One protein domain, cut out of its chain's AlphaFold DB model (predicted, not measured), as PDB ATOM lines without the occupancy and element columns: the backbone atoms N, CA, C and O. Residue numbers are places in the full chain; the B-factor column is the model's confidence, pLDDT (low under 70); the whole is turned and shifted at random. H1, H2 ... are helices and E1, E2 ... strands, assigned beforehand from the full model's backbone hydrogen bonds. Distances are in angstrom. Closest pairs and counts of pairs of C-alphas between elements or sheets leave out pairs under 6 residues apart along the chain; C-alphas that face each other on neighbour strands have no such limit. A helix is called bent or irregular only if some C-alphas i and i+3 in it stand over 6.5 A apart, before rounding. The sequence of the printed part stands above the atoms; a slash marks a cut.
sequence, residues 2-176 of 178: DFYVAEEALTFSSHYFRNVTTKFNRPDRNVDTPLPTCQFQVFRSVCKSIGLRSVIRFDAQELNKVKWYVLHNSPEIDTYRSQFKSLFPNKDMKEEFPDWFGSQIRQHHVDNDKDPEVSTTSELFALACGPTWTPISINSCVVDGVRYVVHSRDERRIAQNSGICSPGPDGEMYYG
ATOM      1  N   ASP A   2     530.654 339.737 380.479       69.06
ATOM      2  CA  ASP A   2     529.766 339.909 379.311       69.06
ATOM      3  C   ASP A   2     528.719 341.030 379.436       69.06
ATOM      4  O   ASP A   2     528.428 341.712 378.456       69.06
ATOM      5  N   PHE A   3     528.192 341.278 380.640       70.19
ATOM      6  CA  PHE A   3     527.217 342.355 380.863       70.19
ATOM      7  C   PHE A   3     527.811 343.748 380.608       70.19
ATOM      8  O   PHE A   3     527.178 344.587 379.971       70.19
ATOM      9  N   TYR A   4     529.054 343.969 381.047       76.69
ATOM     10  CA  TYR A   4     529.749 345.246 380.883       76.69
ATOM     11  C   TYR A   4     530.017 345.557 379.403       76.69
ATOM     12  O   TYR A   4     529.742 346.655 378.931       76.69
ATOM     13  N   VAL A   5     530.465 344.555 378.639       83.94
ATOM     14  CA  VAL A   5     530.724 344.699 377.198       83.94
ATOM     15  C   VAL A   5     529.437 345.002 376.425       83.94
ATOM     16  O   VAL A   5     529.433 345.858 375.542       83.94
ATOM     17  N   ALA A   6     528.330 344.336 376.769       82.00
ATOM     18  CA  ALA A   6     527.034 344.602 376.152       82.00
ATOM     19  C   ALA A   6     526.518 346.019 376.468       82.00
ATOM     20  O   ALA A   6     525.967 346.684 375.588       82.00
ATOM     21  N   GLU A   7     526.714 346.504 377.697       81.31
ATOM     22  CA  GLU A   7     526.292 347.849 378.093       81.31
ATOM     23  C   GLU A   7     527.091 348.950 377.378       81.31
ATOM     24  O   GLU A   7     526.497 349.908 376.869       81.31
ATOM     25  N   GLU A   8     528.413 348.799 377.284       83.00
ATOM     26  CA  GLU A   8     529.291 349.715 376.545       83.00
ATOM     27  C   GLU A   8     528.931 349.739 375.052       83.00
ATOM     28  O   GLU A   8     528.777 350.810 374.464       83.00
ATOM     29  N   ALA A   9     528.682 348.576 374.436       84.12
ATOM     30  CA  ALA A   9     528.287 348.493 373.030       84.12
ATOM     31  C   ALA A   9     526.941 349.189 372.749       84.12
ATOM     32  O   ALA A   9     526.806 349.911 371.754       84.12
ATOM     33  N   LEU A  10     525.947 349.020 373.629       81.50
ATOM     34  CA  LEU A  10     524.657 349.711 373.527       81.50
ATOM     35  C   LEU A  10     524.805 351.222 373.746       81.50
ATOM     36  O   LEU A  10     524.176 352.007 373.034       81.50
ATOM     37  N   THR A  11     525.653 351.631 374.691       80.62
ATOM     38  CA  THR A  11     525.948 353.040 374.973       80.62
ATOM     39  C   THR A  11     526.627 353.705 373.780       80.62
ATOM     40  O   THR A  11     526.127 354.713 373.282       80.62
ATOM     41  N   PHE A  12     527.671 353.087 373.230       82.06
ATOM     42  CA  PHE A  12     528.333 353.544 372.012       82.06
ATOM     43  C   PHE A  12     527.349 353.665 370.840       82.06
ATOM     44  O   PHE A  12     527.250 354.718 370.211       82.06
ATOM     45  N   SER A  13     526.549 352.623 370.595       81.69
ATOM     46  CA  SER A  13     525.576 352.611 369.495       81.69
ATOM     47  C   SER A  13     524.494 353.688 369.660       81.69
ATOM     48  O   SER A  13     524.045 354.279 368.676       81.69
ATOM     49  N   SER A  14     524.108 354.008 370.902       80.06
ATOM     50  CA  SER A  14     523.098 355.030 371.205       80.06
ATOM     51  C   SER A  14     523.465 356.433 370.705       80.06
ATOM     52  O   SER A  14     522.569 357.198 370.354       80.06
ATOM     53  N   HIS A  15     524.761 356.754 370.593       77.38
ATOM     54  CA  HIS A  15     525.232 358.040 370.070       77.38
ATOM     55  C   HIS A  15     524.986 358.211 368.564       77.38
ATOM     56  O   HIS A  15     524.878 359.338 368.076       77.38
ATOM     57  N   TYR A  16     524.864 357.105 367.826       81.81
ATOM     58  CA  TYR A  16     524.658 357.111 366.376       81.81
ATOM     59  C   TYR A  16     523.179 356.961 365.991       81.81
ATOM     60  O   TYR A  16     522.770 357.402 364.915       81.81
ATOM     61  N   PHE A  17     522.340 356.425 366.882       78.56
ATOM     62  CA  PHE A  17     520.901 356.292 366.655       78.56
ATOM     63  C   PHE A  17     520.120 357.544 367.077       78.56
ATOM     64  O   PHE A  17     519.426 357.563 368.091       78.56
ATOM     65  N   ARG A  18     520.169 358.597 366.252       69.94
ATOM     66  CA  ARG A  18     519.448 359.864 366.511       69.94
ATOM     67  C   ARG A  18     517.916 359.743 366.491       69.94
ATOM     68  O   ARG A  18     517.243 360.576 367.084       69.94
ATOM     69  N   ASN A  19     517.380 358.704 365.851       76.75
ATOM     70  CA  ASN A  19     515.935 358.481 365.697       76.75
ATOM     71  C   ASN A  19     515.381 357.377 366.613       76.75
ATOM     72  O   ASN A  19     514.223 356.992 366.474       76.75
ATOM     73  N   VAL A  20     516.192 356.838 367.528       77.44
ATOM     74  CA  VAL A  20     515.765 355.793 368.469       77.44
ATOM     75  C   VAL A  20     515.787 356.367 369.876       77.44
ATOM     76  O   VAL A  20     516.754 357.010 370.274       77.44
ATOM     77  N   THR A  21     514.724 356.140 370.648       75.25
ATOM     78  CA  THR A  21     514.707 356.515 372.065       75.25
ATOM     79  C   THR A  21     515.605 355.565 372.860       75.25
ATOM     80  O   THR A  21     515.396 354.356 372.865       75.25
ATOM     81  N   THR A  22     516.602 356.111 373.545       76.25
ATOM     82  CA  THR A  22     517.596 355.413 374.364       76.25
ATOM     83  C   THR A  22     517.499 355.894 375.811       76.25
ATOM     84  O   THR A  22     516.809 356.872 376.108       76.25
ATOM     85  N   LYS A  23     518.200 355.235 376.744       69.62
ATOM     86  CA  LYS A  23     518.241 355.676 378.152       69.62
ATOM     87  C   LYS A  23     518.788 357.103 378.323       69.62
ATOM     88  O   LYS A  23     518.442 357.755 379.298       69.62
ATOM     89  N   PHE A  24     519.586 357.581 377.366       72.00
ATOM     90  CA  PHE A  24     520.274 358.873 377.425       72.00
ATOM     91  C   PHE A  24     519.503 360.028 376.778       72.00
ATOM     92  O   PHE A  24     519.705 361.173 377.161       72.00
ATOM     93  N   ASN A  25     518.642 359.751 375.793       73.62
ATOM     94  CA  ASN A  25     517.878 360.789 375.084       73.62
ATOM     95  C   ASN A  25     516.382 360.795 375.440       73.62
ATOM     96  O   ASN A  25     515.635 361.645 374.954       73.62
ATOM     97  N   ARG A  26     515.929 359.844 376.270       69.75
ATOM     98  CA  ARG A  26     514.550 359.808 376.747       69.75
ATOM     99  C   ARG A  26     514.294 361.056 377.602       69.75
ATOM    100  O   ARG A  26     515.013 361.253 378.579       69.75
ATOM    101  N   PRO A  27     513.271 361.869 377.282       69.94
ATOM    102  CA  PRO A  27     512.925 363.021 378.104       69.94
ATOM    103  C   PRO A  27     512.556 362.576 379.521       69.94
ATOM    104  O   PRO A  27     512.041 361.467 379.718       69.94
ATOM    105  N   ASP A  28     512.812 363.450 380.497       70.44
ATOM    106  CA  ASP A  28     512.489 363.181 381.896       70.44
ATOM    107  C   ASP A  28     511.007 362.772 382.042       70.44
ATOM    108  O   ASP A  28     510.106 363.232 381.332       70.44
ATOM    109  N   ARG A  29     510.728 361.859 382.973       69.69
ATOM    110  CA  ARG A  29     509.361 361.406 383.261       69.69
ATOM    111  C   ARG A  29     508.490 362.523 383.837       69.69
ATOM    112  O   ARG A  29     507.261 362.406 383.785       69.69
ATOM    113  N   ASN A  30     509.104 363.562 384.393       77.38
ATOM    114  CA  ASN A  30     508.441 364.686 385.037       77.38
ATOM    115  C   ASN A  30     508.711 366.016 384.311       77.38
ATOM    116  O   ASN A  30     508.758 367.047 384.960       77.38
ATOM    117  N   VAL A  31     508.875 366.030 382.983       72.81
ATOM    118  CA  VAL A  31     508.997 367.309 382.254       72.81
ATOM    119  C   VAL A  31     507.748 368.172 382.469       72.81
ATOM    120  O   VAL A  31     506.618 367.719 382.213       72.81
ATOM    121  N   ASP A  32     507.977 369.407 382.919       70.88
ATOM    122  CA  ASP A  32     506.944 370.423 383.104       70.88
ATOM    123  C   ASP A  32     506.323 370.841 381.775       70.88
ATOM    124  O   ASP A  32     506.940 370.811 380.707       70.88
ATOM    125  N   THR A  33     505.061 371.245 381.839       70.19
ATOM    126  CA  THR A  33     504.435 371.959 380.728       70.19
ATOM    127  C   THR A  33     505.007 373.375 380.628       70.19
ATOM    128  O   THR A  33     505.296 373.972 381.664       70.19
ATOM    129  N   PRO A  34     505.135 373.944 379.412       74.50
ATOM    130  CA  PRO A  34     505.508 375.344 379.245       74.50
ATOM    131  C   PRO A  34     504.629 376.259 380.101       74.50
ATOM    132  O   PRO A  34     503.424 376.016 380.216       74.50
ATOM    133  N   LEU A  35     505.225 377.305 380.684       73.75
ATOM    134  CA  LEU A  35     504.475 378.264 381.492       73.75
ATOM    135  C   LEU A  35     503.342 378.897 380.667       73.75
ATOM    136  O   LEU A  35     503.595 379.370 379.553       73.75
ATOM    137  N   PRO A  36     502.113 378.960 381.209       76.38
ATOM    138  CA  PRO A  36     501.037 379.718 380.591       76.38
ATOM    139  C   PRO A  36     501.413 381.198 380.472       76.38
ATOM    140  O   PRO A  36     501.961 381.790 381.405       76.38
ATOM    141  N   THR A  37     501.052 381.832 379.357       79.81
ATOM    142  CA  THR A  37     501.201 383.281 379.149       79.81
ATOM    143  C   THR A  37     500.075 384.062 379.833       79.81
ATOM    144  O   THR A  37     499.413 384.881 379.199       79.81
ATOM    145  N   CYS A  38     499.811 383.775 381.108       84.31
ATOM    146  CA  CYS A  38     498.805 384.496 381.888       84.31
ATOM    147  C   CYS A  38     499.393 385.783 382.473       84.31
ATOM    148  O   CYS A  38     500.596 385.869 382.721       84.31
ATOM    149  N   GLN A  39     498.574 386.792 382.725       86.38
ATOM    150  CA  GLN A  39     498.987 388.026 383.393       86.38
ATOM    151  C   GLN A  39     499.081 387.833 384.912       86.38
ATOM    152  O   GLN A  39     500.063 388.259 385.515       86.38
ATOM    153  N   PHE A  40     498.112 387.135 385.501       88.69
ATOM    154  CA  PHE A  40     497.960 386.940 386.936       88.69
ATOM    155  C   PHE A  40     498.625 385.632 387.362       88.69
ATOM    156  O   PHE A  40     498.445 384.581 386.737       88.69
ATOM    157  N   GLN A  41     499.366 385.676 388.468       88.31
ATOM    158  CA  GLN A  41     500.148 384.543 388.968       88.31
ATOM    159  C   GLN A  41     499.292 383.309 389.262       88.31
ATOM    160  O   GLN A  41     499.707 382.193 388.955       88.31
ATOM    161  N   VAL A  42     498.072 383.495 389.774       88.88
ATOM    162  CA  VAL A  42     497.137 382.395 390.069       88.88
ATOM    163  C   VAL A  42     496.816 381.531 388.841       88.88
ATOM    164  O   VAL A  42     496.581 380.329 388.978       88.88
ATOM    165  N   PHE A  43     496.856 382.102 387.633       88.62
ATOM    166  CA  PHE A  43     496.584 381.380 386.389       88.62
ATOM    167  C   PHE A  43     497.846 380.807 385.726       88.62
ATOM    168  O   PHE A  43     497.739 379.981 384.823       88.62
ATOM    169  N   ARG A  44     499.048 381.150 386.208       86.62
ATOM    170  CA  ARG A  44     500.335 380.648 385.682       86.62
ATOM    171  C   ARG A  44     500.718 379.251 386.188       86.62
ATOM    172  O   ARG A  44     501.888 378.882 386.136       86.62
ATOM    173  N   SER A  45     499.766 378.464 386.691       79.25
ATOM    174  CA  SER A  45     500.073 377.150 387.261       79.25
ATOM    175  C   SER A  45     500.692 376.209 386.221       79.25
ATOM    176  O   SER A  45     500.092 375.928 385.187       79.25
ATOM    177  N   VAL A  46     501.864 375.659 386.545       78.38
ATOM    178  CA  VAL A  46     502.526 374.579 385.790       78.38
ATOM    179  C   VAL A  46     502.115 373.185 386.277       78.38
ATOM    180  O   VAL A  46     502.715 372.182 385.900       78.38
ATOM    181  N   CYS A  47     501.084 373.100 387.127       83.75
ATOM    182  CA  CYS A  47     500.656 371.845 387.729       83.75
ATOM    183  C   CYS A  47     500.101 370.880 386.677       83.75
ATOM    184  O   CYS A  47     498.970 370.996 386.196       83.75
ATOM    185  N   LYS A  48     500.884 369.845 386.380       85.69
ATOM    186  CA  LYS A  48     500.478 368.745 385.517       85.69
ATOM    187  C   LYS A  48     499.878 367.644 386.373       85.69
ATOM    188  O   LYS A  48     500.591 366.840 386.970       85.69
ATOM    189  N   SER A  49     498.550 367.566 386.428       86.31
ATOM    190  CA  SER A  49     497.892 366.449 387.112       86.31
ATOM    191  C   SER A  49     498.272 365.118 386.458       86.31
ATOM    192  O   SER A  49     498.213 364.992 385.231       86.31
ATOM    193  N   ILE A  50     498.552 364.101 387.260       83.56
ATOM    194  CA  ILE A  50     498.783 362.739 386.784       83.56
ATOM    195  C   ILE A  50     497.896 361.803 387.604       83.56
ATOM    196  O   ILE A  50     497.710 362.001 388.800       83.56
ATOM    197  N   GLY A  51     497.352 360.759 386.986       82.62
ATOM    198  CA  GLY A  51     496.520 359.785 387.691       82.62
ATOM    199  C   GLY A  51     495.038 360.150 387.719       82.62
ATOM    200  O   GLY A  51     494.529 360.784 386.796       82.62
ATOM    201  N   LEU A  52     494.336 359.663 388.744       86.81
ATOM    202  CA  LEU A  52     492.879 359.716 388.792       86.81
ATOM    203  C   LEU A  52     492.415 361.133 389.130       86.81
ATOM    204  O   LEU A  52     492.897 361.737 390.089       86.81
ATOM    205  N   ARG A  53     491.460 361.620 388.338       90.69
ATOM    206  CA  ARG A  53     490.731 362.864 388.563       90.69
ATOM    207  C   ARG A  53     489.334 362.518 389.059       90.69
ATOM    208  O   ARG A  53     488.643 361.719 388.428       90.69
ATOM    209  N   SER A  54     488.918 363.125 390.158       90.44
ATOM    210  CA  SER A  54     487.581 362.934 390.717       90.44
ATOM    211  C   SER A  54     486.959 364.283 391.022       90.44
ATOM    212  O   SER A  54     487.611 365.156 391.588       90.44
ATOM    213  N   VAL A  55     485.699 364.457 390.640       91.50
ATOM    214  CA  VAL A  55     484.946 365.656 391.007       91.50
ATOM    215  C   VAL A  55     484.582 365.547 392.480       91.50
ATOM    216  O   VAL A  55     483.997 364.551 392.903       91.50
ATOM    217  N   ILE A  56     484.935 366.569 393.246       90.12
ATOM    218  CA  ILE A  56     484.520 366.720 394.638       90.12
ATOM    219  C   ILE A  56     483.531 367.879 394.748       90.12
ATOM    220  O   ILE A  56     483.336 368.643 393.801       90.12
ATOM    221  N   ARG A  57     482.871 367.988 395.897       87.12
ATOM    222  CA  ARG A  57     481.994 369.110 396.224       87.12
ATOM    223  C   ARG A  57     482.550 369.785 397.458       87.12
ATOM    224  O   ARG A  57     482.819 369.095 398.435       87.12
ATOM    225  N   PHE A  58     482.704 371.099 397.385       86.50
ATOM    226  CA  PHE A  58     482.914 371.909 398.572       86.50
ATOM    227  C   PHE A  58     481.573 372.335 399.142       86.50
ATOM    228  O   PHE A  58     480.631 372.617 398.391       86.50
ATOM    229  N   ASP A  59     481.502 372.402 400.466       90.44
ATOM    230  CA  ASP A  59     480.439 373.164 401.101       90.44
ATOM    231  C   ASP A  59     480.664 374.679 400.908       90.44
ATOM    232  O   ASP A  59     481.700 375.142 400.413       90.44
ATOM    233  N   ALA A  60     479.662 375.482 401.266       89.50
ATOM    234  CA  ALA A  60     479.738 376.931 401.097       89.50
ATOM    235  C   ALA A  60     480.878 377.567 401.918       89.50
ATOM    236  O   ALA A  60     481.490 378.538 401.472       89.50
ATOM    237  N   GLN A  61     481.191 377.025 403.097       91.50
ATOM    238  CA  GLN A  61     482.244 377.554 403.963       91.50
ATOM    239  C   GLN A  61     483.634 377.239 403.403       91.50
ATOM    240  O   GLN A  61     484.511 378.102 403.401       91.50
ATOM    241  N   GLU A  62     483.845 376.020 402.909       92.19
ATOM    242  CA  GLU A  62     485.057 375.602 402.209       92.19
ATOM    243  C   GLU A  62     485.282 376.445 400.957       92.19
ATOM    244  O   GLU A  62     486.376 376.983 400.768       92.19
ATOM    245  N   LEU A  63     484.240 376.653 400.147       90.75
ATOM    246  CA  LEU A  63     484.351 377.481 398.951       90.75
ATOM    247  C   LEU A  63     484.717 378.930 399.294       90.75
ATOM    248  O   LEU A  63     485.556 379.521 398.616       90.75
ATOM    249  N   ASN A  64     484.148 379.490 400.364       91.69
ATOM    250  CA  ASN A  64     484.497 380.833 400.829       91.69
ATOM    251  C   ASN A  64     485.954 380.920 401.301       91.69
ATOM    252  O   ASN A  64     486.647 381.885 400.980       91.69
ATOM    253  N   LYS A  65     486.467 379.889 401.987       93.19
ATOM    254  CA  LYS A  65     487.888 379.818 402.365       93.19
ATOM    255  C   LYS A  65     488.796 379.784 401.134       93.19
ATOM    256  O   LYS A  65     489.791 380.502 401.113       93.19
ATOM    257  N   VAL A  66     488.450 378.995 400.114       92.75
ATOM    258  CA  VAL A  66     489.226 378.895 398.863       92.75
ATOM    259  C   VAL A  66     489.187 380.208 398.084       92.75
ATOM    260  O   VAL A  66     490.237 380.699 397.673       92.75
ATOM    261  N   LYS A  67     488.000 380.809 397.926       93.94
ATOM    262  CA  LYS A  67     487.821 382.135 397.315       93.94
ATOM    263  C   LYS A  67     488.723 383.166 397.975       93.94
ATOM    264  O   LYS A  67     489.511 383.818 397.296       93.94
ATOM    265  N   TRP A  68     488.648 383.271 399.301       95.62
ATOM    266  CA  TRP A  68     489.487 384.191 400.056       95.62
ATOM    267  C   TRP A  68     490.973 383.896 399.870       95.62
ATOM    268  O   TRP A  68     491.735 384.815 399.597       95.62
ATOM    269  N   TYR A  69     491.388 382.632 399.990       95.31
ATOM    270  CA  TYR A  69     492.791 382.250 399.846       95.31
ATOM    271  C   TYR A  69     493.358 382.706 398.500       95.31
ATOM    272  O   TYR A  69     494.431 383.299 398.454       95.31
ATOM    273  N   VAL A  70     492.619 382.485 397.414       94.94
ATOM    274  CA  VAL A  70     493.026 382.921 396.077       94.94
ATOM    275  C   VAL A  70     493.145 384.446 396.004       94.94
ATOM    276  O   VAL A  70     494.193 384.956 395.614       94.94
ATOM    277  N   LEU A  71     492.114 385.183 396.426       96.00
ATOM    278  CA  LEU A  71     492.109 386.649 396.358       96.00
ATOM    279  C   LEU A  71     493.186 387.284 397.254       96.00
ATOM    280  O   LEU A  71     493.833 388.255 396.871       96.00
ATOM    281  N   HIS A  72     493.416 386.722 398.439       95.12
ATOM    282  CA  HIS A  72     494.418 387.206 399.383       95.12
ATOM    283  C   HIS A  72     495.855 387.011 398.886       95.12
ATOM    284  O   HIS A  72     496.724 387.819 399.204       95.12
ATOM    285  N   ASN A  73     496.105 385.961 398.104       95.00
ATOM    286  CA  ASN A  73     497.423 385.662 397.543       95.00
ATOM    287  C   ASN A  73     497.605 386.203 396.113       95.00
ATOM    288  O   ASN A  73     498.566 385.833 395.446       95.00
ATOM    289  N   SER A  74     496.699 387.064 395.637       94.50
ATOM    290  CA  SER A  74     496.783 387.698 394.315       94.50
ATOM    291  C   SER A  74     497.248 389.158 394.462       94.50
ATOM    292  O   SER A  74     496.427 390.028 394.791       94.50
ATOM    293  N   PRO A  75     498.548 389.469 394.289       94.44
ATOM    294  CA  PRO A  75     499.062 390.839 394.409       94.44
ATOM    295  C   PRO A  75     498.489 391.786 393.346       94.44
ATOM    296  O   PRO A  75     498.355 392.984 393.576       94.44
ATOM    297  N   GLU A  76     498.057 391.257 392.200       94.19
ATOM    298  CA  GLU A  76     497.486 392.024 391.088       94.19
ATOM    299  C   GLU A  76     496.218 392.803 391.482       94.19
ATOM    300  O   GLU A  76     495.832 393.748 390.796       94.19
ATOM    301  N   ILE A  77     495.579 392.442 392.604       94.50
ATOM    302  CA  ILE A  77     494.377 393.104 393.130       94.50
ATOM    303  C   ILE A  77     494.607 393.855 394.453       94.50
ATOM    304  O   ILE A  77     493.645 394.217 395.134       94.50
ATOM    305  N   ASP A  78     495.860 394.125 394.835       95.38
ATOM    306  CA  ASP A  78     496.200 394.885 396.052       95.38
ATOM    307  C   ASP A  78     495.548 396.271 396.102       95.38
ATOM    308  O   ASP A  78     495.106 396.724 397.165       95.38
ATOM    309  N   THR A  79     495.418 396.923 394.946       95.12
ATOM    310  CA  THR A  79     494.731 398.213 394.825       95.12
ATOM    311  C   THR A  79     493.276 398.110 395.284       95.12
ATOM    312  O   THR A  79     492.825 398.935 396.076       95.12
ATOM    313  N   TYR A  80     492.555 397.058 394.882       95.56
ATOM    314  CA  TYR A  80     491.169 396.827 395.303       95.56
ATOM    315  C   TYR A  80     491.068 396.504 396.794       95.56
ATOM    316  O   TYR A  80     490.175 397.007 397.472       95.56
ATOM    317  N   ARG A  81     492.000 395.708 397.338       95.94
ATOM    318  CA  ARG A  81     492.052 395.424 398.785       95.94
ATOM    319  C   ARG A  81     492.265 396.696 399.601       95.94
ATOM    320  O   ARG A  81     491.592 396.910 400.608       95.94
ATOM    321  N   SER A  82     493.158 397.566 399.137       96.62
ATOM    322  CA  SER A  82     493.438 398.858 399.771       96.62
ATOM    323  C   SER A  82     492.226 399.792 399.711       96.62
ATOM    324  O   SER A  82     491.871 400.401 400.720       96.62
ATOM    325  N   GLN A  83     491.543 399.852 398.563       96.81
ATOM    326  CA  GLN A  83     490.298 400.607 398.406       96.81
ATOM    327  C   GLN A  83     489.200 400.104 399.348       96.81
ATOM    328  O   GLN A  83     488.601 400.905 400.062       96.81
ATOM    329  N   PHE A  84     488.978 398.787 399.414       97.38
ATOM    330  CA  PHE A  84     487.992 398.200 400.321       97.38
ATOM    331  C   PHE A  84     488.271 398.582 401.775       97.38
ATOM    332  O   PHE A  84     487.378 399.059 402.468       97.38
ATOM    333  N   LYS A  85     489.525 398.448 402.221       96.31
ATOM    334  CA  LYS A  85     489.934 398.806 403.585       96.31
ATOM    335  C   LYS A  85     489.728 400.293 403.889       96.31
ATOM    336  O   LYS A  85     489.370 400.638 405.010       96.31
ATOM    337  N   SER A  86     489.937 401.164 402.901       97.19
ATOM    338  CA  SER A  86     489.700 402.603 403.043       97.19
ATOM    339  C   SER A  86     488.212 402.951 403.128       97.19
ATOM    340  O   SER A  86     487.844 403.838 403.891       97.19
ATOM    341  N   LEU A  87     487.362 402.291 402.336       97.00
ATOM    342  CA  LEU A  87     485.916 402.541 402.310       97.00
ATOM    343  C   LEU A  87     485.197 401.903 403.503       97.00
ATOM    344  O   LEU A  87     484.193 402.422 403.986       97.00
ATOM    345  N   PHE A  88     485.719 400.776 403.982       96.62
ATOM    346  CA  PHE A  88     485.078 399.933 404.977       96.62
ATOM    347  C   PHE A  88     486.055 399.494 406.080       96.62
ATOM    348  O   PHE A  88     486.318 398.302 406.242       96.62
ATOM    349  N   PRO A  89     486.578 400.430 406.893       94.56
ATOM    350  CA  PRO A  89     487.622 400.131 407.878       94.56
ATOM    351  C   PRO A  89     487.187 399.148 408.977       94.56
ATOM    352  O   PRO A  89     488.039 398.511 409.591       94.56
ATOM    353  N   ASN A  90     485.878 399.015 409.217       96.00
ATOM    354  CA  ASN A  90     485.310 398.156 410.262       96.00
ATOM    355  C   ASN A  90     484.804 396.801 409.741       96.00
ATOM    356  O   ASN A  90     484.287 396.014 410.531       96.00
ATOM    357  N   LYS A  91     484.881 396.550 408.430       95.19
ATOM    358  CA  LYS A  91     484.376 395.315 407.822       95.19
ATOM    359  C   LYS A  91     485.437 394.226 407.824       95.19
ATOM    360  O   LYS A  91     486.626 394.507 407.666       95.19
ATOM    361  N   ASP A  92     484.998 392.980 407.962       95.44
ATOM    362  CA  ASP A  92     485.912 391.847 407.892       95.44
ATOM    363  C   ASP A  92     486.361 391.627 406.439       95.44
ATOM    364  O   ASP A  92     485.562 391.406 405.526       95.44
ATOM    365  N   MET A  93     487.674 391.708 406.214       93.75
ATOM    366  CA  MET A  93     488.243 391.599 404.871       93.75
ATOM    367  C   MET A  93     488.092 390.192 404.292       93.75
ATOM    368  O   MET A  93     488.007 390.043 403.083       93.75
ATOM    369  N   LYS A  94     488.065 389.148 405.115       94.94
ATOM    370  CA  LYS A  94     487.933 387.772 404.639       94.94
ATOM    371  C   LYS A  94     486.489 387.444 404.262       94.94
ATOM    372  O   LYS A  94     486.283 386.678 403.321       94.94
ATOM    373  N   GLU A  95     485.521 388.006 404.977       93.69
ATOM    374  CA  GLU A  95     484.097 387.741 404.759       93.69
ATOM    375  C   GLU A  95     483.489 388.626 403.667       93.69
ATOM    376  O   GLU A  95     482.757 388.122 402.821       93.69
ATOM    377  N   GLU A  96     483.812 389.921 403.637       95.88
ATOM    378  CA  GLU A  96     483.067 390.884 402.813       95.88
ATOM    379  C   GLU A  96     483.809 391.342 401.549       95.88
ATOM    380  O   GLU A  96     483.177 391.734 400.562       95.88
ATOM    381  N   PHE A  97     485.147 391.273 401.533       96.75
ATOM    382  CA  PHE A  97     485.928 391.664 400.355       96.75
ATOM    383  C   PHE A  97     485.599 390.837 399.104       96.75
ATOM    384  O   PHE A  97     485.458 391.456 398.050       96.75
ATOM    385  N   PRO A  98     485.471 389.490 399.152       96.06
ATOM    386  CA  PRO A  98     485.245 388.702 397.939       96.06
ATOM    387  C   PRO A  98     483.980 389.116 397.177       96.06
ATOM    388  O   PRO A  98     484.012 389.266 395.954       96.06
ATOM    389  N   ASP A  99     482.885 389.357 397.900       95.06
ATOM    390  CA  ASP A  99     481.605 389.747 397.306       95.06
ATOM    391  C   ASP A  99     481.624 391.195 396.809       95.06
ATOM    392  O   ASP A  99     481.119 391.485 395.715       95.06
ATOM    393  N   TRP A 100     482.252 392.101 397.570       96.69
ATOM    394  CA  TRP A 100     482.453 393.484 397.140       96.69
ATOM    395  C   TRP A 100     483.300 393.550 395.868       96.69
ATOM    396  O   TRP A 100     482.870 394.138 394.878       96.69
ATOM    397  N   PHE A 101     484.459 392.889 395.863       96.38
ATOM    398  CA  PHE A 101     485.376 392.833 394.728       96.38
ATOM    399  C   PHE A 101     484.683 392.272 393.487       96.38
ATOM    400  O   PHE A 101     484.701 392.901 392.429       96.38
ATOM    401  N   GLY A 102     483.987 391.140 393.630       94.94
ATOM    402  CA  GLY A 102     483.221 390.551 392.537       94.94
ATOM    403  C   GLY A 102     482.187 391.520 391.956       94.94
ATOM    404  O   GLY A 102     482.009 391.589 390.741       94.94
ATOM    405  N   SER A 103     481.519 392.290 392.815       93.94
ATOM    406  CA  SER A 103     480.509 393.264 392.397       93.94
ATOM    407  C   SER A 103     481.123 394.471 391.688       93.94
ATOM    408  O   SER A 103     480.595 394.875 390.655       93.94
ATOM    409  N   GLN A 104     482.261 394.988 392.168       92.56
ATOM    410  CA  GLN A 104     482.992 396.069 391.495       92.56
ATOM    411  C   GLN A 104     483.393 395.671 390.072       92.56
ATOM    412  O   GLN A 104     483.087 396.381 389.118       92.56
ATOM    413  N   ILE A 105     484.021 394.504 389.905       92.12
ATOM    414  CA  ILE A 105     484.500 394.055 388.590       92.12
ATOM    415  C   ILE A 105     483.342 393.792 387.623       92.12
ATOM    416  O   ILE A 105     483.428 394.162 386.452       92.12
ATOM    417  N   ARG A 106     482.238 393.195 388.095       88.56
ATOM    418  CA  ARG A 106     481.040 392.980 387.266       88.56
ATOM    419  C   ARG A 106     480.387 394.291 386.841       88.56
ATOM    420  O   ARG A 106     479.963 394.391 385.696       88.56
ATOM    421  N   GLN A 107     480.322 395.276 387.734       85.88
ATOM    422  CA  GLN A 107     479.759 396.584 387.415       85.88
ATOM    423  C   GLN A 107     480.593 397.293 386.344       85.88
ATOM    424  O   GLN A 107     480.054 397.661 385.305       85.88
ATOM    425  N   HIS A 108     481.915 397.342 386.525       80.50
ATOM    426  CA  HIS A 108     482.824 397.866 385.507       80.50
ATOM    427  C   HIS A 108     482.693 397.126 384.171       80.50
ATOM    428  O   HIS A 108     482.664 397.762 383.127       80.50
ATOM    429  N   HIS A 109     482.565 395.796 384.174       75.88
ATOM    430  CA  HIS A 109     482.405 395.031 382.935       75.88
ATOM    431  C   HIS A 109     481.136 395.417 382.152       75.88
ATOM    432  O   HIS A 109     481.198 395.543 380.935       75.88
ATOM    433  N   VAL A 110     480.015 395.657 382.841       73.00
ATOM    434  CA  VAL A 110     478.758 396.108 382.214       73.00
ATOM    435  C   VAL A 110     478.865 397.544 381.687       73.00
ATOM    436  O   VAL A 110     478.306 397.857 380.637       73.00
ATOM    437  N   ASP A 111     479.580 398.418 382.396       66.81
ATOM    438  CA  ASP A 111     479.747 399.818 381.998       66.81
ATOM    439  C   ASP A 111     480.738 399.979 380.825       66.81
ATOM    440  O   ASP A 111     480.527 400.823 379.953       66.81
ATOM    441  N   ASN A 112     481.762 399.120 380.748       59.50
ATOM    442  CA  ASN A 112     482.808 399.129 379.716       59.50
ATOM    443  C   ASN A 112     482.363 398.592 378.345       59.50
ATOM    444  O   ASN A 112     483.020 398.881 377.348       59.50
ATOM    445  N   ASP A 113     481.222 397.902 378.238       57.41
ATOM    446  CA  ASP A 113     480.597 397.594 376.934       57.41
ATOM    447  C   ASP A 113     480.218 398.874 376.148       57.41
ATOM    448  O   ASP A 113     479.852 398.816 374.974       57.41
ATOM    449  N   LYS A 114     480.318 400.049 376.789       56.03
ATOM    450  CA  LYS A 114     480.078 401.367 376.193       56.03
ATOM    451  C   LYS A 114     481.356 402.158 375.884       56.03
ATOM    452  O   LYS A 114     481.244 403.147 375.165       56.03
ATOM    453  N   ASP A 115     482.529 401.746 376.381       47.84
ATOM    454  CA  ASP A 115     483.800 402.460 376.175       47.84
ATOM    455  C   ASP A 115     485.022 401.498 376.195       47.84
ATOM    456  O   ASP A 115     485.374 400.962 377.250       47.84
ATOM    457  N   PRO A 116     485.688 401.229 375.048       53.25
ATOM    458  CA  PRO A 116     486.731 400.197 374.930       53.25
ATOM    459  C   PRO A 116     488.049 400.487 375.663       53.25
ATOM    460  O   PRO A 116     488.897 399.598 375.763       53.25
ATOM    461  N   GLU A 117     488.268 401.720 376.129       49.75
ATOM    462  CA  GLU A 117     489.569 402.170 376.643       49.75
ATOM    463  C   GLU A 117     489.882 401.628 378.056       49.75
ATOM    464  O   GLU A 117     491.047 401.508 378.436       49.75
ATOM    465  N   VAL A 118     488.858 401.196 378.807       51.38
ATOM    466  CA  VAL A 118     488.974 400.646 380.175       51.38
ATOM    467  C   VAL A 118     488.593 399.159 380.190       51.38
ATOM    468  O   VAL A 118     487.809 398.697 381.008       51.38
ATOM    469  N   SER A 119     489.107 398.352 379.262       53.78
ATOM    470  CA  SER A 119     488.771 396.922 379.237       53.78
ATOM    471  C   SER A 119     489.299 396.187 380.483       53.78
ATOM    472  O   SER A 119     490.509 396.066 380.692       53.78
ATOM    473  N   THR A 120     488.391 395.661 381.315       63.38
ATOM    474  CA  THR A 120     488.716 394.680 382.362       63.38
ATOM    475  C   THR A 120     489.390 393.480 381.699       63.38
ATOM    476  O   THR A 120     488.785 392.840 380.838       63.38
ATOM    477  N   THR A 121     490.619 393.136 382.098       78.81
ATOM    478  CA  THR A 121     491.286 391.950 381.540       78.81
ATOM    479  C   THR A 121     490.434 390.707 381.803       78.81
ATOM    480  O   THR A 121     489.806 390.573 382.858       78.81
ATOM    481  N   SER A 122     490.405 389.777 380.847       84.44
ATOM    482  CA  SER A 122     489.651 388.521 380.987       84.44
ATOM    483  C   SER A 122     490.031 387.761 382.264       84.44
ATOM    484  O   SER A 122     489.180 387.132 382.889       84.44
ATOM    485  N   GLU A 123     491.289 387.875 382.692       90.19
ATOM    486  CA  GLU A 123     491.809 387.290 383.927       90.19
ATOM    487  C   GLU A 123     491.291 387.980 385.193       90.19
ATOM    488  O   GLU A 123     490.905 387.289 386.135       90.19
ATOM    489  N   LEU A 124     491.202 389.316 385.220       91.81
ATOM    490  CA  LEU A 124     490.621 390.039 386.356       91.81
ATOM    491  C   LEU A 124     489.138 389.685 386.532       91.81
ATOM    492  O   LEU A 124     488.674 389.459 387.652       91.81
ATOM    493  N   PHE A 125     488.404 389.568 385.422       90.81
ATOM    494  CA  PHE A 125     487.017 389.109 385.437       90.81
ATOM    495  C   PHE A 125     486.897 387.649 385.900       90.81
ATOM    496  O   PHE A 125     486.072 387.339 386.760       90.81
ATOM    497  N   ALA A 126     487.749 386.749 385.397       91.62
ATOM    498  CA  ALA A 126     487.778 385.354 385.836       91.62
ATOM    499  C   ALA A 126     488.074 385.230 387.341       91.62
ATOM    500  O   ALA A 126     487.429 384.443 388.036       91.62
ATOM    501  N   LEU A 127     488.993 386.047 387.864       93.62
ATOM    502  CA  LEU A 127     489.309 386.097 389.289       93.62
ATOM    503  C   LEU A 127     488.102 386.555 390.126       93.62
ATOM    504  O   LEU A 127     487.817 385.966 391.167       93.62
ATOM    505  N   ALA A 128     487.359 387.556 389.648       93.62
ATOM    506  CA  ALA A 128     486.143 388.068 390.285       93.62
ATOM    507  C   ALA A 128     484.964 387.075 390.277       93.62
ATOM    508  O   ALA A 128     484.128 387.095 391.184       93.62
ATOM    509  N   CYS A 129     484.890 386.197 389.274       91.31
ATOM    510  CA  CYS A 129     483.920 385.100 389.229       91.31
ATOM    511  C   CYS A 129     484.202 384.022 390.289       91.31
ATOM    512  O   CYS A 129     483.273 383.378 390.782       91.31
ATOM    513  N   GLY A 130     485.468 383.860 390.677       91.81
ATOM    514  CA  GLY A 130     485.897 382.883 391.667       91.81
ATOM    515  C   GLY A 130     485.969 381.441 391.136       91.81
ATOM    516  O   GLY A 130     485.771 381.180 389.948       91.81
ATOM    517  N   PRO A 131     486.289 380.477 392.017       89.12
ATOM    518  CA  PRO A 131     486.442 379.071 391.665       89.12
ATOM    519  C   PRO A 131     485.097 378.408 391.349       89.12
ATOM    520  O   PRO A 131     484.035 378.833 391.811       89.12
ATOM    521  N   THR A 132     485.153 377.308 390.598       86.75
ATOM    522  CA  THR A 132     483.969 376.502 390.285       86.75
ATOM    523  C   THR A 132     483.452 375.766 391.526       86.75
ATOM    524  O   THR A 132     484.207 375.432 392.441       86.75
ATOM    525  N   TRP A 133     482.156 375.447 391.535       85.62
ATOM    526  CA  TRP A 133     481.520 374.646 392.592       85.62
ATOM    527  C   TRP A 133     481.877 373.154 392.545       85.62
ATOM    528  O   TRP A 133     481.544 372.400 393.459       85.62
ATOM    529  N   THR A 134     482.548 372.713 391.482       87.25
ATOM    530  CA  THR A 134     482.915 371.313 391.245       87.25
ATOM    531  C   THR A 134     484.427 371.192 391.048       87.25
ATOM    532  O   THR A 134     484.888 371.008 389.914       87.25
ATOM    533  N   PRO A 135     485.220 371.343 392.122       87.12
ATOM    534  CA  PRO A 135     486.661 371.191 392.037       87.12
ATOM    535  C   PRO A 135     487.054 369.766 391.655       87.12
ATOM    536  O   PRO A 135     486.335 368.793 391.897       87.12
ATOM    537  N   ILE A 136     488.243 369.651 391.070       89.44
ATOM    538  CA  ILE A 136     488.832 368.373 390.683       89.44
ATOM    539  C   ILE A 136     489.874 367.996 391.732       89.44
ATOM    540  O   ILE A 136     490.897 368.661 391.869       89.44
ATOM    541  N   SER A 137     489.628 366.896 392.435       90.00
ATOM    542  CA  SER A 137     490.635 366.226 393.249       90.00
ATOM    543  C   SER A 137     491.530 365.366 392.364       90.00
ATOM    544  O   SER A 137     491.055 364.684 391.449       90.00
ATOM    545  N   ILE A 138     492.833 365.405 392.635       90.94
ATOM    546  CA  ILE A 138     493.855 364.640 391.924       90.94
ATOM    547  C   ILE A 138     494.716 363.879 392.925       90.94
ATOM    548  O   ILE A 138     495.050 364.394 393.989       90.94
ATOM    549  N   ASN A 139     495.100 362.648 392.583       90.25
ATOM    550  CA  ASN A 139     495.909 361.808 393.473       90.25
ATOM    551  C   ASN A 139     497.422 361.848 393.188       90.25
ATOM    552  O   ASN A 139     498.202 361.199 393.890       90.25
ATOM    553  N   SER A 140     497.840 362.566 392.147       90.56
ATOM    554  CA  SER A 140     499.223 362.984 391.937       90.56
ATOM    555  C   SER A 140     499.313 364.170 390.982       90.56
ATOM    556  O   SER A 140     498.444 364.373 390.134       90.56
ATOM    557  N   CYS A 141     500.396 364.926 391.071       89.81
ATOM    558  CA  CYS A 141     500.753 365.950 390.098       89.81
ATOM    559  C   CYS A 141     502.266 366.031 389.931       89.81
ATOM    560  O   CYS A 141     503.022 365.460 390.716       89.81
ATOM    561  N   VAL A 142     502.695 366.709 388.874       88.88
ATOM    562  CA  VAL A 142     504.060 367.196 388.716       88.88
ATOM    563  C   VAL A 142     504.014 368.716 388.739       88.88
ATOM    564  O   VAL A 142     503.160 369.308 388.074       88.88
ATOM    565  N   VAL A 143     504.886 369.311 389.546       85.81
ATOM    566  CA  VAL A 143     505.086 370.756 389.668       85.81
ATOM    567  C   VAL A 143     506.591 370.979 389.750       85.81
ATOM    568  O   VAL A 143     507.238 370.360 390.597       85.81
ATOM    569  N   ASP A 144     507.133 371.813 388.866       83.75
ATOM    570  CA  ASP A 144     508.558 372.158 388.803       83.75
ATOM    571  C   ASP A 144     509.475 370.917 388.743       83.75
ATOM    572  O   ASP A 144     510.447 370.784 389.490       83.75
ATOM    573  N   GLY A 145     509.110 369.927 387.923       82.00
ATOM    574  CA  GLY A 145     509.851 368.671 387.761       82.00
ATOM    575  C   GLY A 145     509.677 367.664 388.904       82.00
ATOM    576  O   GLY A 145     510.063 366.494 388.788       82.00
ATOM    577  N   VAL A 146     509.041 368.068 390.005       83.19
ATOM    578  CA  VAL A 146     508.833 367.232 391.189       83.19
ATOM    579  C   VAL A 146     507.467 366.564 391.130       83.19
ATOM    580  O   VAL A 146     506.436 367.205 390.933       83.19
ATOM    581  N   ARG A 147     507.441 365.241 391.323       88.25
ATOM    582  CA  ARG A 147     506.207 364.452 391.367       88.25
ATOM    583  C   ARG A 147     505.693 364.328 392.795       88.25
ATOM    584  O   ARG A 147     506.316 363.665 393.616       88.25
ATOM    585  N   TYR A 148     504.487 364.828 393.025       87.56
ATOM    586  CA  TYR A 148     503.748 364.682 394.274       87.56
ATOM    587  C   TYR A 148     502.690 363.592 394.130       87.56
ATOM    588  O   TYR A 148     502.011 363.497 393.103       87.56
ATOM    589  N   VAL A 149     502.539 362.750 395.148       87.94
ATOM    590  CA  VAL A 149     501.557 361.661 395.192       87.94
ATOM    591  C   VAL A 149     500.846 361.715 396.537       87.94
ATOM    592  O   VAL A 149     501.475 361.965 397.558       87.94
ATOM    593  N   VAL A 150     499.529 361.501 396.542       87.56
ATOM    594  CA  VAL A 150     498.764 361.440 397.795       87.56
ATOM    595  C   VAL A 150     499.263 360.271 398.643       87.56
ATOM    596  O   VAL A 150     499.422 359.166 398.125       87.56
ATOM    597  N   HIS A 151     499.450 360.511 399.941       82.94
ATOM    598  CA  HIS A 151     500.032 359.572 400.908       82.94
ATOM    599  C   HIS A 151     499.493 358.141 400.790       82.94
ATOM    600  O   HIS A 151     500.257 357.203 400.604       82.94
ATOM    601  N   SER A 152     498.168 357.970 400.768       82.12
ATOM    602  CA  SER A 152     497.526 356.647 400.681       82.12
ATOM    603  C   SER A 152     497.859 355.861 399.406       82.12
ATOM    604  O   SER A 152     497.710 354.638 399.354       82.12
ATOM    605  N   ARG A 153     498.281 356.552 398.341       77.25
ATOM    606  CA  ARG A 153     498.787 355.936 397.114       77.25
ATOM    607  C   ARG A 153     500.287 355.670 397.194       77.25
ATOM    608  O   ARG A 153     500.737 354.717 396.562       77.25
ATOM    609  N   ASP A 154     501.027 356.499 397.915       78.75
ATOM    610  CA  ASP A 154     502.468 356.356 398.112       78.75
ATOM    611  C   ASP A 154     502.794 355.162 399.019       78.75
ATOM    612  O   ASP A 154     503.605 354.329 398.640       78.75
ATOM    613  N   GLU A 155     502.036 354.953 400.100       78.19
ATOM    614  CA  GLU A 155     502.164 353.782 400.993       78.19
ATOM    615  C   GLU A 155     502.066 352.437 400.257       78.19
ATOM    616  O   GLU A 155     502.636 351.430 400.669       78.19
ATOM    617  N   ARG A 156     501.328 352.397 399.141       71.75
ATOM    618  CA  ARG A 156     501.156 351.182 398.330       71.75
ATOM    619  C   ARG A 156     502.315 350.944 397.364       71.75
ATOM    620  O   ARG A 156     502.326 349.930 396.663       71.75
ATOM    621  N   ARG A 157     503.266 351.874 397.255       66.81
ATOM    622  CA  ARG A 157     504.425 351.758 396.368       66.81
ATOM    623  C   ARG A 157     505.575 351.085 397.101       66.81
ATOM    624  O   ARG A 157     506.411 351.718 397.718       66.81
ATOM    625  N   ILE A 158     505.676 349.781 396.899       61.81
ATOM    626  CA  ILE A 158     506.773 348.949 397.413       61.81
ATOM    627  C   ILE A 158     508.091 349.068 396.617       61.81
ATOM    628  O   ILE A 158     509.064 348.410 396.955       61.81
ATOM    629  N   ALA A 159     508.140 349.865 395.538       57.38
ATOM    630  CA  ALA A 159     509.258 349.867 394.580       57.38
ATOM    631  C   ALA A 159     509.703 351.271 394.118       57.38
ATOM    632  O   ALA A 159     510.053 351.465 392.950       57.38
ATOM    633  N   GLN A 160     509.680 352.274 395.004       52.88
ATOM    634  CA  GLN A 160     510.064 353.648 394.637       52.88
ATOM    635  C   GLN A 160     511.575 353.875 394.457       52.88
ATOM    636  O   GLN A 160     511.955 354.890 393.883       52.88
ATOM    637  N   ASN A 161     512.415 352.895 394.803       49.59
ATOM    638  CA  ASN A 161     513.862 352.915 394.570       49.59
ATOM    639  C   ASN A 161     514.285 351.904 393.497       49.59
ATOM    640  O   ASN A 161     515.196 351.106 393.695       49.59
ATOM    641  N   SER A 162     513.639 351.906 392.331       50.44
ATOM    642  CA  SER A 162     514.184 351.171 391.183       50.44
ATOM    643  C   SER A 162     515.307 352.004 390.548       50.44
ATOM    644  O   SER A 162     515.080 352.724 389.579       50.44
ATOM    645  N   GLY A 163     516.511 351.940 391.135       53.31
ATOM    646  CA  GLY A 163     517.732 352.489 390.524       53.31
ATOM    647  C   GLY A 163     518.772 353.116 391.455       53.31
ATOM    648  O   GLY A 163     519.851 353.440 390.973       53.31
ATOM    649  N   ILE A 164     518.493 353.283 392.753       56.56
ATOM    650  CA  ILE A 164     519.502 353.717 393.732       56.56
ATOM    651  C   ILE A 164     519.936 352.488 394.525       56.56
ATOM    652  O   ILE A 164     519.163 351.948 395.318       56.56
ATOM    653  N   CYS A 165     521.164 352.044 394.280       65.56
ATOM    654  CA  CYS A 165     521.836 351.049 395.094       65.56
ATOM    655  C   CYS A 165     523.152 351.618 395.623       65.56
ATOM    656  O   CYS A 165     523.863 352.340 394.922       65.56
ATOM    657  N   SER A 166     523.458 351.305 396.874       68.75
ATOM    658  CA  SER A 166     524.726 351.647 397.514       68.75
ATOM    659  C   SER A 166     525.500 350.364 397.805       68.75
ATOM    660  O   SER A 166     524.883 349.413 398.299       68.75
ATOM    661  N   PRO A 167     526.815 350.312 397.534       76.00
ATOM    662  CA  PRO A 167     527.630 349.183 397.955       76.00
ATOM    663  C   PRO A 167     527.742 349.178 399.482       76.00
ATOM    664  O   PRO A 167     528.026 350.210 400.096       76.00
ATOM    665  N   GLY A 168     527.494 348.026 400.095       77.12
ATOM    666  CA  GLY A 168     527.737 347.812 401.513       77.12
ATOM    667  C   GLY A 168     529.212 347.567 401.826       77.12
ATOM    668  O   GLY A 168     530.044 347.472 400.919       77.12
ATOM    669  N   PRO A 169     529.560 347.448 403.119       77.12
ATOM    670  CA  PRO A 169     530.929 347.170 403.564       77.12
ATOM    671  C   PRO A 169     531.509 345.854 403.021       77.12
ATOM    672  O   PRO A 169     532.725 345.692 402.961       77.12
ATOM    673  N   ASP A 170     530.640 344.923 402.641       85.62
ATOM    674  CA  ASP A 170     530.925 343.621 402.038       85.62
ATOM    675  C   ASP A 170     530.942 343.649 400.497       85.62
ATOM    676  O   ASP A 170     531.260 342.642 399.868       85.62
ATOM    677  N   GLY A 171     530.647 344.799 399.880       75.50
ATOM    678  CA  GLY A 171     530.538 344.949 398.430       75.50
ATOM    679  C   GLY A 171     529.188 344.512 397.851       75.50
ATOM    680  O   GLY A 171     528.997 344.625 396.640       75.50
ATOM    681  N   GLU A 172     528.246 344.063 398.686       76.75
ATOM    682  CA  GLU A 172     526.891 343.727 398.252       76.75
ATOM    683  C   GLU A 172     526.091 344.997 397.952       76.75
ATOM    684  O   GLU A 172     526.226 346.028 398.617       76.75
ATOM    685  N   MET A 173     525.252 344.951 396.918       70.94
ATOM    686  CA  MET A 173     524.472 346.116 396.501       70.94
ATOM    687  C   MET A 173     523.154 346.162 397.269       70.94
ATOM    688  O   MET A 173     522.254 345.356 397.037       70.94
ATOM    689  N   TYR A 174     523.012 347.154 398.144       65.31
ATOM    690  CA  TYR A 174     521.783 347.376 398.894       65.31
ATOM    691  C   TYR A 174     520.876 348.320 398.121       65.31
ATOM    692  O   TYR A 174     521.236 349.461 397.830       65.31
ATOM    693  N   TYR A 175     519.684 347.838 397.793       68.19
ATOM    694  CA  TYR A 175     518.605 348.674 397.287       68.19
ATOM    695  C   TYR A 175     517.896 349.304 398.479       68.19
ATOM    696  O   TYR A 175     517.533 348.597 399.417       68.19
ATOM    697  N   GLY A 176     517.719 350.627 398.456       52.56
ATOM    698  CA  GLY A 176     517.062 351.337 399.551       52.56
ATOM    699  C   GLY A 176     515.668 350.766 399.816       52.56
ATOM    700  O   GLY A 176     514.767 350.923 398.988       52.56
TER     701      GLY A 176
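What this domain is: This is residues 2 to 176 of the 178 residues of an uncharacterized protein of Tanacetum cinerariifolium (UniProt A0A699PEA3). A long, strung-out model: a head of four crossed helices, H2 to H5, at one end, two small strand pairs, E1 with E2 and the hairpin of E3 and E4, in the middle, and at the other end the helix H1 and the hairpin of E5 and E6, which are apart from each other. In the head H2, H3 and H5 pack on the longest helix, H4; residues 15 to 52, with no named element, run from H1 past the middle to the head and back to E1, while residues 2 to 9 of H1 and residues 16 to 21 stick out. The 175 printed residues hold six named helices and six named strands, in the order H1, E1, H2, H3, H4, H5, E2, E3, E4, H6, E5, E6; the strands make three antiparallel sheets of two, and the class is mixed, helices and strands. The whole is extended, with a radius of gyration of the C-alphas of 25.5 A, and a rod of 79 by 37 by 29 A.

Where its parts are: The longest strands are E3, residues 140 to 143, and E4, residues 146 to 149, each 10.0 A long; C-alpha 140 is at (499.223, 362.984, 391.937). E1 is residues 53 to 55, 6.9 A, and E2 residues 136 to 138, 6.4 A. H2, residues 60 to 72, is 18.0 A long and H3, residues 75 to 87, is 19.3 A. H4, residues 93 to 112, measures 26.8 A from C-alpha 93 at (488.243, 391.599, 404.871). H5 is residues 122 to 129, 10.6 A, and H6 residues 151 to 154, 4.9 A. H1, residues 2 to 14, is 18.4 A long and begins at (529.766, 339.909, 379.311). E5, residues 165 to 167, is 6.7 A, and E6, residues 173 to 175, is 6.4 A and ends at (518.605, 348.674, 397.287). H3 is irregular, with C-alphas 76 and 79 7.7 A apart; H4 is only just irregular, with C-alphas 95 and 98 7.0 A apart.

How they stand to each other: E3 and E4 form an antiparallel hairpin at 162 degrees, with N 141 and O 148 at 3.0 A and N 148 and O 141 at 2.8 A, within hydrogen-bond range. Residues 48 to 49 pair antiparallel with residues 141 to 142 of E3. E2 runs on into E3 across a break of 1 residue, at 89 degrees. E2 is antiparallel to E1 at 146 degrees, with N 137 and O 54 at 2.8 A. H4 touches H5 at a steep tilt of 47 degrees, opposite ways; the closest C-alphas, of Gly 102 and Ala 128, are 4.4 A apart. With residues 94 to 98 alone H4 touches H2, only just about perpendicular at 72 degrees; the C-alphas of Trp 68 and Lys 94 are closest, 6.0 A apart. Residues 80 to 85 of H3 touch residues 93 to 101 of H4, about perpendicular at 77 degrees, with the closest C-alphas, of Phe 84 and Phe 97, 6.9 A apart. H3 and H5 are only just apart, at 8.3 A. E5 and E6 form an antiparallel hairpin at 147 degrees, with N 174 and O 166 at 2.9 A. H6 touches no helix, and H1 is apart from E5 and E6. In H1, H2 and H5 every O i to N i+4 pair is within hydrogen-bond range, in H3 7 of 9 and in H4 14 of 16; H6 is too short for such a pair.

The domain as a whole: The two C-alphas farthest apart, of Lys 114 and Asp 170, are 81.2 A apart. The printed part has no cut. The link from H1 to E1, 38 residues, is long; H4 to H5, H5 to E2 and H6 to E5 are short, and the others are tight. The mean pLDDT of the printed part is 82.3; 29 residues are under 70, among them residues 111 to 120, 157 to 166 and 174 to 176.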